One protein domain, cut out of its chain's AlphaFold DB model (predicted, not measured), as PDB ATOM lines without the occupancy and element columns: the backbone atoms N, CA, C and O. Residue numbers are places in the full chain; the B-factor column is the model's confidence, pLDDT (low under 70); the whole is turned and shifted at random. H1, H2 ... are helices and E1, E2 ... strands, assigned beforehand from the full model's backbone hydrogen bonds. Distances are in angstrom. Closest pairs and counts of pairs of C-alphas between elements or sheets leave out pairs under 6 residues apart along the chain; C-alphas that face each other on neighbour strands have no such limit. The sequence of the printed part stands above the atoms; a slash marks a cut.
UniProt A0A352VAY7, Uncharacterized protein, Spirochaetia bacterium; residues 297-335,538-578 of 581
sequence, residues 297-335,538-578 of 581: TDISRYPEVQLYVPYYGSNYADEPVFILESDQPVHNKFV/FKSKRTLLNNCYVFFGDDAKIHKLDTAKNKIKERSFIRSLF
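This is residues 297 to 335 and 538 to 578 of the 581 residues of an uncharacterized protein of Spirochaetia bacterium (UniProt A0A352VAY7). A short two-stranded ribbon, E2 beside E3, forms the middle of a loose structure, and the long helix H2 starts directly at the end of E3 and turns back from it as the second leg of a V. Residues 553 to 563 of H2 pass close to the ribbon, mostly by E2, while residues 568 to 578, with the end of H2 and the small helix H3, stick out as a free tail. The strand E1 crosses over E3 on the face of the ribbon away from H2, with Val 309 nearest to Val 550, and the short helix H1 sits near the opposite end of the ribbon from the corner of the V. The printed part has 80 residues with three named strands and three named helices, in the order E1 E2 H1 E3 H2 H3; the sheet, E2 - E3, is antiparallel and the class is mixed, helices and strands. The whole is loose, with a radius of gyration of the C-alphas of 14.8 A and spans of 44 by 31 by 19 A.

E2 is residues 321 to 325, 13.1 A long, and E3 is residues 548 to 552, 13.5 A long. H2, residues 553 to 570, measures 26.1 A from C-alpha 553 at (267.342, 198.907, 229.310) to C-alpha 570 at (243.846, 200.813, 240.503). E1, residues 304 to 310, begins at C-alpha 304 at (260.356, 222.053, 228.396) and is 19.9 A long. H1 is residues 541 to 544 and H3 residues 573 to 576.

E2 and E3 are antiparallel neighbours at 166 degrees, with N 322 and O 551 2.9 A apart and N 549 and O 324 2.8 A apart, both within hydrogen-bond range. The closest C-alphas of E2 and H2, Phe 322 and Ala 556, are 4.9 A apart; those of E3 and H2, Phe 551 and His 559, are 7.6 A apart. E1 pairs with no named strand; residues 297 to 298 pair antiparallel with its residues 306 to 307. The closest C-alphas of E1 and E3, Val 309 and Val 550, are 7.5 A apart. Those of E2 and H1, Glu 325 and Leu 544, are 7.0 A apart. H2 and H3 are close but not clearly touching, the C-alphas of Lys 569 and Arg 575 being closest at 7.0 A. H1 and H2 are apart. In H2 every O i to N i+4 pair is within hydrogen-bond range; H1 and H3 are too short for such a pair.

The two C-alphas farthest apart, those of Ser 314 and Leu 577, are 47.4 A apart. Residues 336 to 537 are not printed, and C-alphas 335 and 538 are 16.7 A apart across this cut. Of the links that are printed whole, E1 to E2 is short and the others are tight. Mean pLDDT of the printed part is 78.6; residues 545 to 546 and 564 to 578 are under 70.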
ATOM      1  N   THR A 297     267.162 217.581 237.420       89.06
ATOM      2  CA  THR A 297     266.026 218.095 236.639       89.06
ATOM      3  C   THR A 297     266.134 219.611 236.454       89.06
ATOM      4  O   THR A 297     266.044 220.362 237.420       89.06
ATOM      5  N   ASP A 298     266.261 220.074 235.209       88.50
ATOM      6  CA  ASP A 298     266.232 221.491 234.829       88.50
ATOM      7  C   ASP A 298     264.885 221.858 234.177       88.50
ATOM      8  O   ASP A 298     264.465 221.305 233.158       88.50
ATOM      9  N   ILE A 299     264.204 222.826 234.794       88.44
ATOM     10  CA  ILE A 299     262.896 223.365 234.388       88.44
ATOM     11  C   ILE A 299     262.955 224.863 234.058       88.44
ATOM     12  O   ILE A 299     261.948 225.574 234.144       88.44
ATOM     13  N   SER A 300     264.136 225.378 233.715       84.62
ATOM     14  CA  SER A 300     264.363 226.792 233.372       84.62
ATOM     15  C   SER A 300     263.574 227.204 232.131       84.62
ATOM     16  O   SER A 300     263.197 228.365 231.989       84.62
ATOM     17  N   ARG A 301     263.261 226.231 231.267       87.06
ATOM     18  CA  ARG A 301     262.563 226.393 229.986       87.06
ATOM     19  C   ARG A 301     261.132 225.873 229.998       87.06
ATOM     20  O   ARG A 301     260.589 225.545 228.945       87.06
ATOM     21  N   TYR A 302     260.522 225.770 231.178       87.62
ATOM     22  CA  TYR A 302     259.165 225.252 231.331       87.62
ATOM     23  C   TYR A 302     258.204 225.811 230.250       87.62
ATOM     24  O   TYR A 302     258.162 227.031 230.063       87.62
ATOM     25  N   PRO A 303     257.427 224.963 229.538       92.06
ATOM     26  CA  PRO A 303     257.113 223.556 229.832       92.06
ATOM     27  C   PRO A 303     258.126 222.521 229.314       92.06
ATOM     28  O   PRO A 303     257.862 221.321 229.396       92.06
ATOM     29  N   GLU A 304     259.257 222.952 228.755       91.81
ATOM     30  CA  GLU A 304     260.356 222.053 228.396       91.81
ATOM     31  C   GLU A 304     261.140 221.670 229.656       91.81
ATOM     32  O   GLU A 304     261.558 222.531 230.433       91.81
ATOM     33  N   VAL A 305     261.292 220.363 229.861       91.81
ATOM     34  CA  VAL A 305     262.023 219.746 230.968       91.81
ATOM     35  C   VAL A 305     263.263 219.079 230.399       91.81
ATOM     36  O   VAL A 305     263.177 218.336 229.418       91.81
ATOM     37  N   GLN A 306     264.404 219.339 231.024       93.06
ATOM     38  CA  GLN A 306     265.673 218.704 230.700       93.06
ATOM     39  C   GLN A 306     266.106 217.863 231.901       93.06
ATOM     40  O   GLN A 306     266.207 218.369 233.014       93.06
ATOM     41  N   LEU A 307     266.334 216.572 231.690       92.94
ATOM     42  CA  LEU A 307     266.873 215.670 232.701       92.94
ATOM     43  C   LEU A 307     268.322 215.361 232.360       92.94
ATOM     44  O   LEU A 307     268.630 215.039 231.214       92.94
ATOM     45  N   TYR A 308     269.188 215.419 233.359       92.12
ATOM     46  CA  TYR A 308     270.584 215.030 233.260       92.12
ATOM     47  C   TYR A 308     270.793 213.795 234.119       92.12
ATOM     48  O   TYR A 308     270.677 213.847 235.347       92.12
ATOM     49  N   VAL A 309     271.058 212.674 233.453       91.69
ATOM     50  CA  VAL A 309     271.080 211.352 234.085       91.69
ATOM     51  C   VAL A 309     272.415 210.682 233.796       91.69
ATOM     52  O   VAL A 309     272.816 210.651 232.630       91.69
ATOM     53  N   PRO A 310     273.128 210.164 234.812       89.44
ATOM     54  CA  PRO A 310     274.323 209.371 234.575       89.44
ATOM     55  C   PRO A 310     273.947 208.086 233.834       89.44
ATOM     56  O   PRO A 310     273.054 207.350 234.249       89.44
ATOM     57  N   TYR A 311     274.641 207.807 232.735       90.00
ATOM     58  CA  TYR A 311     274.418 206.624 231.919       90.00
ATOM     59  C   TYR A 311     275.717 205.828 231.775       90.00
ATOM     60  O   TYR A 311     276.747 206.347 231.344       90.00
ATOM     61  N   TYR A 312     275.659 204.552 232.158       85.75
ATOM     62  CA  TYR A 312     276.818 203.652 232.204       85.75
ATOM     63  C   TYR A 312     276.833 202.619 231.070       85.75
ATOM     64  O   TYR A 312     277.782 201.841 230.969       85.75
ATOM     65  N   GLY A 313     275.799 202.593 230.226       84.69
ATOM     66  CA  GLY A 313     275.765 201.730 229.050       84.69
ATOM     67  C   GLY A 313     276.606 202.283 227.895       84.69
ATOM     68  O   GLY A 313     277.149 203.389 227.946       84.69
ATOM     69  N   SER A 314     276.736 201.494 226.831       80.44
ATOM     70  CA  SER A 314     277.553 201.846 225.663       80.44
ATOM     71  C   SER A 314     276.768 202.536 224.547       80.44
ATOM     72  O   SER A 314     277.385 203.192 223.709       80.44
ATOM     73  N   ASN A 315     275.435 202.418 224.520       84.81
ATOM     74  CA  ASN A 315     274.611 202.953 223.438       84.81
ATOM     75  C   ASN A 315     273.232 203.423 223.930       84.81
ATOM     76  O   ASN A 315     272.238 202.704 223.857       84.81
ATOM     77  N   TYR A 316     273.169 204.678 224.373       82.06
ATOM     78  CA  TYR A 316     271.935 205.293 224.865       82.06
ATOM     79  C   TYR A 316     270.876 205.515 223.773       82.06
ATOM     80  O   TYR A 316     269.716 205.752 224.101       82.06
ATOM     81  N   ALA A 317     271.258 205.508 222.489       82.81
ATOM     82  CA  ALA A 317     270.351 205.847 221.392       82.81
ATOM     83  C   ALA A 317     269.362 204.714 221.076       82.81
ATOM     84  O   ALA A 317     268.217 204.986 220.714       82.81
ATOM     85  N   ASP A 318     269.796 203.464 221.253       84.56
ATOM     86  CA  ASP A 318     268.999 202.270 220.945       84.56
ATOM     87  C   ASP A 318     268.381 201.622 222.193       84.56
ATOM     88  O   ASP A 318     267.577 200.689 222.091       84.56
ATOM     89  N   GLU A 319     268.739 202.101 223.385       87.50
ATOM     90  CA  GLU A 319     268.211 201.554 224.624       87.50
ATOM     91  C   GLU A 319     266.796 202.064 224.931       87.50
ATOM     92  O   GLU A 319     266.497 203.254 224.798       87.50
ATOM     93  N   PRO A 320     265.888 201.177 225.378       89.06
ATOM     94  CA  PRO A 320     264.570 201.598 225.818       89.06
ATOM     95  C   PRO A 320     264.700 202.479 227.062       89.06
ATOM     96  O   PRO A 320     265.288 202.075 228.063       89.06
ATOM     97  N   VAL A 321     264.093 203.662 227.007       91.00
ATOM     98  CA  VAL A 321     264.034 204.600 228.131       91.00
ATOM     99  C   VAL A 321     262.598 204.742 228.611       91.00
ATOM    100  O   VAL A 321     261.664 204.882 227.814       91.00
ATOM    101  N   PHE A 322     262.416 204.693 229.926       91.56
ATOM    102  CA  PHE A 322     261.134 204.901 230.580       91.56
ATOM    103  C   PHE A 322     261.278 205.993 231.632       91.56
ATOM    104  O   PHE A 322     262.174 205.938 232.466       91.56
ATOM    105  N   ILE A 323     260.401 206.993 231.573       91.81
ATOM    106  CA  ILE A 323     260.445 208.155 232.458       91.81
ATOM    107  C   ILE A 323     259.144 208.193 233.250       91.81
ATOM    108  O   ILE A 323     258.057 208.179 232.661       91.81
ATOM    109  N   LEU A 324     259.260 208.252 234.572       90.31
ATOM    110  CA  LEU A 324     258.152 208.538 235.473       90.31
ATOM    111  C   LEU A 324     258.289 209.965 235.984       90.31
ATOM    112  O   LEU A 324     259.302 210.334 236.560       90.31
ATOM    113  N   GLU A 325     257.239 210.748 235.804       89.12
ATOM    114  CA  GLU A 325     257.087 212.072 236.382       89.12
ATOM    115  C   GLU A 325     255.982 211.985 237.440       89.12
ATOM    116  O   GLU A 325     254.821 211.771 237.085       89.12
ATOM    117  N   SER A 326     256.295 212.145 238.728       86.38
ATOM    118  CA  SER A 326     255.355 211.954 239.851       86.38
ATOM    119  C   SER A 326     254.525 210.682 239.690       86.38
ATOM    120  O   SER A 326     253.300 210.750 239.548       86.38
ATOM    121  N   ASP A 327     255.227 209.555 239.569       84.06
ATOM    122  CA  ASP A 327     254.679 208.200 239.411       84.06
ATOM    123  C   ASP A 327     253.790 207.984 238.180       84.06
ATOM    124  O   ASP A 327     253.134 206.952 238.033       84.06
ATOM    125  N   GLN A 328     253.761 208.945 237.253       85.62
ATOM    126  CA  GLN A 328     253.040 208.811 235.996       85.62
ATOM    127  C   GLN A 328     254.016 208.741 234.829       85.62
ATOM    128  O   GLN A 328     254.930 209.558 234.745       85.62
ATOM    129  N   PRO A 329     253.799 207.816 233.885       88.94
ATOM    130  CA  PRO A 329     254.645 207.712 232.711       88.94
ATOM    131  C   PRO A 329     254.557 208.978 231.860       88.94
ATOM    132  O   PRO A 329     253.465 209.450 231.530       88.94
ATOM    133  N   VAL A 330     255.718 209.490 231.458       89.56
ATOM    134  CA  VAL A 330     255.813 210.537 230.442       89.56
ATOM    135  C   VAL A 330     255.489 209.905 229.089       89.56
ATOM    136  O   VAL A 330     256.202 209.034 228.597       89.56
ATOM    137  N   HIS A 331     254.377 210.322 228.488       84.69
ATOM    138  CA  HIS A 331     253.918 209.806 227.191       84.69
ATOM    139  C   HIS A 331     254.438 210.609 225.992       84.69
ATOM    140  O   HIS A 331     254.279 210.184 224.847       84.69
ATOM    141  N   ASN A 332     255.037 211.772 226.242       81.12
ATOM    142  CA  ASN A 332     255.524 212.650 225.191       81.12
ATOM    143  C   ASN A 332     256.816 212.105 224.576       81.12
ATOM    144  O   ASN A 332     257.610 211.446 225.246       81.12
ATOM    145  N   LYS A 333     257.034 212.405 223.289       83.94
ATOM    146  CA  LYS A 333     258.326 212.143 222.652       83.94
ATOM    147  C   LYS A 333     259.399 212.929 223.397       83.94
ATOM    148  O   LYS A 333     259.233 214.130 223.616       83.94
ATOM    149  N   PHE A 334     260.476 212.247 223.747       86.69
ATOM    150  CA  PHE A 334     261.660 212.851 224.328       86.69
ATOM    151  C   PHE A 334     262.843 212.710 223.374       86.69
ATOM    152  O   PHE A 334     262.873 211.815 222.527       86.69
ATOM    153  N   VAL A 335     263.795 213.626 223.495       88.19
ATOM    154  CA  VAL A 335     265.054 213.619 222.750       88.19
ATOM    155  C   VAL A 335     266.158 213.275 223.730       88.19
ATOM    156  O   VAL A 335     266.311 213.959 224.737       88.19
ATOM    157  N   PHE A 538     252.947 218.614 230.668       88.00
ATOM    158  CA  PHE A 538     251.709 219.355 230.914       88.00
ATOM    159  C   PHE A 538     251.447 219.561 232.411       88.00
ATOM    160  O   PHE A 538     250.454 220.186 232.781       88.00
ATOM    161  N   LYS A 539     252.304 219.022 233.290       86.88
ATOM    162  CA  LYS A 539     252.151 219.182 234.737       86.88
ATOM    163  C   LYS A 539     252.695 220.523 235.199       86.88
ATOM    164  O   LYS A 539     253.481 221.168 234.512       86.88
ATOM    165  N   SER A 540     252.275 220.947 236.388       85.88
ATOM    166  CA  SER A 540     252.719 222.212 236.971       85.88
ATOM    167  C   SER A 540     254.207 222.187 237.337       85.88
ATOM    168  O   SER A 540     254.725 221.161 237.779       85.88
ATOM    169  N   LYS A 541     254.873 223.348 237.263       83.69
ATOM    170  CA  LYS A 541     256.282 223.519 237.667       83.69
ATOM    171  C   LYS A 541     256.570 222.993 239.083       83.69
ATOM    172  O   LYS A 541     257.625 222.426 239.333       83.69
ATOM    173  N   ARG A 542     255.610 223.141 240.006       78.69
ATOM    174  CA  ARG A 542     255.732 222.703 241.408       78.69
ATOM    175  C   ARG A 542     255.836 221.181 241.551       78.69
ATOM    176  O   ARG A 542     256.461 220.710 242.491       78.69
ATOM    177  N   THR A 543     255.231 220.429 240.637       77.44
ATOM    178  CA  THR A 543     255.180 218.959 240.662       77.44
ATOM    179  C   THR A 543     256.484 218.319 240.164       77.44
ATOM    180  O   THR A 543     256.777 217.181 240.507       77.44
ATOM    181  N   LEU A 544     257.273 219.057 239.379       74.50
ATOM    182  CA  LEU A 544     258.466 218.551 238.690       74.50
ATOM    183  C   LEU A 544     259.728 218.507 239.547       74.50
ATOM    184  O   LEU A 544     260.615 217.715 239.258       74.50
ATOM    185  N   LEU A 545     259.823 219.365 240.565       67.31
ATOM    186  CA  LEU A 545     261.098 219.662 241.228       67.31
ATOM    187  C   LEU A 545     261.761 218.456 241.913       67.31
ATOM    188  O   LEU A 545     262.969 218.504 242.082       67.31
ATOM    189  N   ASN A 546     261.016 217.396 242.259       64.88
ATOM    190  CA  ASN A 546     261.550 216.279 243.054       64.88
ATOM    191  C   ASN A 546     261.141 214.873 242.571       64.88
ATOM    192  O   ASN A 546     261.428 213.903 243.260       64.88
ATOM    193  N   ASN A 547     260.437 214.733 241.444       80.56
ATOM    194  CA  ASN A 547     259.733 213.481 241.135       80.56
ATOM    195  C   ASN A 547     259.946 213.018 239.687       80.56
ATOM    196  O   ASN A 547     258.976 212.682 239.006       80.56
ATOM    197  N   CYS A 548     261.177 213.045 239.186       87.62
ATOM    198  CA  CYS A 548     261.495 212.478 237.878       87.62
ATOM    199  C   CYS A 548     262.392 211.258 238.060       87.62
ATOM    200  O   CYS A 548     263.513 211.390 238.531       87.62
ATOM    201  N   TYR A 549     261.918 210.091 237.635       89.56
ATOM    202  CA  TYR A 549     262.703 208.861 237.608       89.56
ATOM    203  C   TYR A 549     262.940 208.455 236.165       89.56
ATOM    204  O   TYR A 549     262.012 208.472 235.350       89.56
ATOM    205  N   VAL A 550     264.174 208.079 235.853       90.56
ATOM    206  CA  VAL A 550     264.560 207.606 234.526       90.56
ATOM    207  C   VAL A 550     265.106 206.197 234.661       90.56
ATOM    208  O   VAL A 550     265.964 205.927 235.492       90.56
ATOM    209  N   PHE A 551     264.591 205.307 233.824       90.69
ATOM    210  CA  PHE A 551     264.997 203.914 233.747       90.69
ATOM    211  C   PHE A 551     265.495 203.624 232.334       90.69
ATOM    212  O   PHE A 551     264.909 204.106 231.359       90.69
ATOM    213  N   PHE A 552     266.532 202.794 232.229       89.88
ATOM    214  CA  PHE A 552     267.135 202.358 230.967       89.88
ATOM    215  C   PHE A 552     267.017 200.837 230.805       89.88
ATOM    216  O   PHE A 552     266.780 200.117 231.774       89.88
ATOM    217  N   GLY A 553     267.173 200.336 229.579       89.69
ATOM    218  CA  GLY A 553     267.342 198.907 229.310       89.69
ATOM    219  C   GLY A 553     266.213 198.012 229.845       89.69
ATOM    220  O   GLY A 553     265.025 198.238 229.596       89.69
ATOM    221  N   ASP A 554     266.582 196.942 230.543       87.12
ATOM    222  CA  ASP A 554     265.610 195.992 231.090       87.12
ATOM    223  C   ASP A 554     264.822 196.572 232.271       87.12
ATOM    224  O   ASP A 554     263.618 196.318 232.363       87.12
ATOM    225  N   ASP A 555     265.424 197.454 233.072       84.25
ATOM    226  CA  ASP A 555     264.723 198.173 234.143       84.25
ATOM    227  C   ASP A 555     263.584 199.020 233.568       84.25
ATOM    228  O   ASP A 555     262.458 198.996 234.074       84.25
ATOM    229  N   ALA A 556     263.818 199.691 232.436       87.56
ATOM    230  CA  ALA A 556     262.772 200.432 231.736       87.56
ATOM    231  C   ALA A 556     261.590 199.534 231.338       87.56
ATOM    232  O   ALA A 556     260.430 199.939 231.454       87.56
ATOM    233  N   LYS A 557     261.855 198.300 230.884       86.50
ATOM    234  CA  LYS A 557     260.804 197.336 230.519       86.50
ATOM    235  C   LYS A 557     260.035 196.856 231.750       86.50
ATOM    236  O   LYS A 557     258.804 196.811 231.699       86.50
ATOM    237  N   ILE A 558     260.741 196.529 232.834       84.88
ATOM    238  CA  ILE A 558     260.161 196.060 234.101       84.88
ATOM    239  C   ILE A 558     259.262 197.146 234.697       84.88
ATOM    240  O   ILE A 558     258.070 196.914 234.903       84.88
ATOM    241  N   HIS A 559     259.780 198.364 234.867       81.94
ATOM    242  CA  HIS A 559     259.022 199.468 235.455       81.94
ATOM    243  C   HIS A 559     257.836 199.897 234.591       81.94
ATOM    244  O   HIS A 559     256.765 200.217 235.118       81.94
ATOM    245  N   LYS A 560     257.962 199.842 233.261       85.25
ATOM    246  CA  LYS A 560     256.830 200.072 232.355       85.25
ATOM    247  C   LYS A 560     255.732 199.024 232.546       85.25
ATOM    248  O   LYS A 560     254.550 199.380 232.589       85.25
ATOM    249  N   LEU A 561     256.107 197.750 232.674       78.31
ATOM    250  CA  LEU A 561     255.173 196.652 232.924       78.31
ATOM    251  C   LEU A 561     254.489 196.811 234.288       78.31
ATOM    252  O   LEU A 561     253.269 196.679 234.381       78.31
ATOM    253  N   ASP A 562     255.242 197.136 235.334       77.75
ATOM    254  CA  ASP A 562     254.708 197.285 236.688       77.75
ATOM    255  C   ASP A 562     253.818 198.516 236.835       77.75
ATOM    256  O   ASP A 562     252.747 198.427 237.434       77.75
ATOM    257  N   THR A 563     254.161 199.629 236.186       77.75
ATOM    258  CA  THR A 563     253.283 200.806 236.109       77.75
ATOM    259  C   THR A 563     251.964 200.459 235.411       77.75
ATOM    260  O   THR A 563     250.887 200.854 235.867       77.75
ATOM    261  N   ALA A 564     252.011 199.669 234.330       69.88
ATOM    262  CA  ALA A 564     250.807 199.188 233.655       69.88
ATOM    263  C   ALA A 564     249.978 198.251 234.554       69.88
ATOM    264  O   ALA A 564     248.760 198.416 234.647       69.88
ATOM    265  N   LYS A 565     250.621 197.319 235.275       68.25
ATOM    266  CA  LYS A 565     249.952 196.456 236.265       68.25
ATOM    267  C   LYS A 565     249.311 197.274 237.382       68.25
ATOM    268  O   LYS A 565     248.181 196.977 237.759       68.25
ATOM    269  N   ASN A 566     249.989 198.293 237.903       66.56
ATOM    270  CA  ASN A 566     249.472 199.137 238.981       66.56
ATOM    271  C   ASN A 566     248.259 199.952 238.524       66.56
ATOM    272  O   ASN A 566     247.258 199.957 239.233       66.56
ATOM    273  N   LYS A 567     248.258 200.498 237.300       61.31
ATOM    274  CA  LYS A 567     247.054 201.120 236.712       61.31
ATOM    275  C   LYS A 567     245.896 200.131 236.540       61.31
ATOM    276  O   LYS A 567     244.738 200.497 236.730       61.31
ATOM    277  N   ILE A 568     246.180 198.872 236.198       45.91
ATOM    278  CA  ILE A 568     245.156 197.813 236.134       45.91
ATOM    279  C   ILE A 568     244.639 197.472 237.538       45.91
ATOM    280  O   ILE A 568     243.435 197.303 237.711       45.91
ATOM    281  N   LYS A 569     245.514 197.419 238.551       50.72
ATOM    282  CA  LYS A 569     245.134 197.211 239.959       50.72
ATOM    283  C   LYS A 569     244.288 198.364 240.501       50.72
ATOM    284  O   LYS A 569     243.290 198.101 241.165       50.72
ATOM    285  N   GLU A 570     244.639 199.611 240.188       51.09
ATOM    286  CA  GLU A 570     243.846 200.813 240.503       51.09
ATOM    287  C   GLU A 570     242.458 200.780 239.864       51.09
ATOM    288  O   GLU A 570     241.484 201.185 240.485       51.09
ATOM    289  N   ARG A 571     242.343 200.234 238.651       37.88
ATOM    290  CA  ARG A 571     241.057 200.035 237.963       37.88
ATOM    291  C   ARG A 571     240.358 198.728 238.327       37.88
ATOM    292  O   ARG A 571     239.277 198.456 237.809       37.88
ATOM    293  N   SER A 572     240.965 197.889 239.166       36.78
ATOM    294  CA  SER A 572     240.358 196.620 239.540       36.78
ATOM    295  C   SER A 572     239.168 196.876 240.459       36.78
ATOM    296  O   SER A 572     239.252 197.626 241.433       36.78
ATOM    297  N   PHE A 573     238.059 196.205 240.155       34.16
ATOM    298  CA  PHE A 573     236.819 196.238 240.930       34.16
ATOM    299  C   PHE A 573     237.055 196.023 242.437       34.16
ATOM    300  O   PHE A 573     236.404 196.650 243.267       34.16
ATOM    301  N   ILE A 574     238.051 195.202 242.789       36.06
ATOM    302  CA  ILE A 574     238.437 194.919 244.174       36.06
ATOM    303  C   ILE A 574     238.947 196.181 244.882       36.06
ATOM    304  O   ILE A 574     238.501 196.452 245.985       36.06
ATOM    305  N   ARG A 575     239.811 196.997 244.267       35.44
ATOM    306  CA  ARG A 575     240.301 198.227 244.918       35.44
ATOM    307  C   ARG A 575     239.199 199.290 245.034       35.44
ATOM    308  O   ARG A 575     239.052 199.904 246.084       35.44
ATOM    309  N   SER A 576     238.326 199.391 244.023       36.81
ATOM    310  CA  SER A 576     237.154 200.288 244.059       36.81
ATOM    311  C   SER A 576     236.138 199.956 245.161       36.81
ATOM    312  O   SER A 576     235.359 200.814 245.561       36.81
ATOM    313  N   LEU A 577     236.150 198.717 245.660       34.03
ATOM    314  CA  LEU A 577     235.290 198.252 246.750       34.03
ATOM    315  C   LEU A 577     235.827 198.613 248.142       34.03
ATOM    316  O   LEU A 577     235.055 198.578 249.098       34.03
ATOM    317  N   PHE A 578     237.119 198.938 248.267       40.53
ATOM    318  CA  PHE A 578     237.793 199.057 249.565       40.53
ATOM    319  C   PHE A 578     238.506 200.396 249.812       40.53
ATOM    320  O   PHE A 578     238.882 200.633 250.949       40.53
TER     321      PHE A 578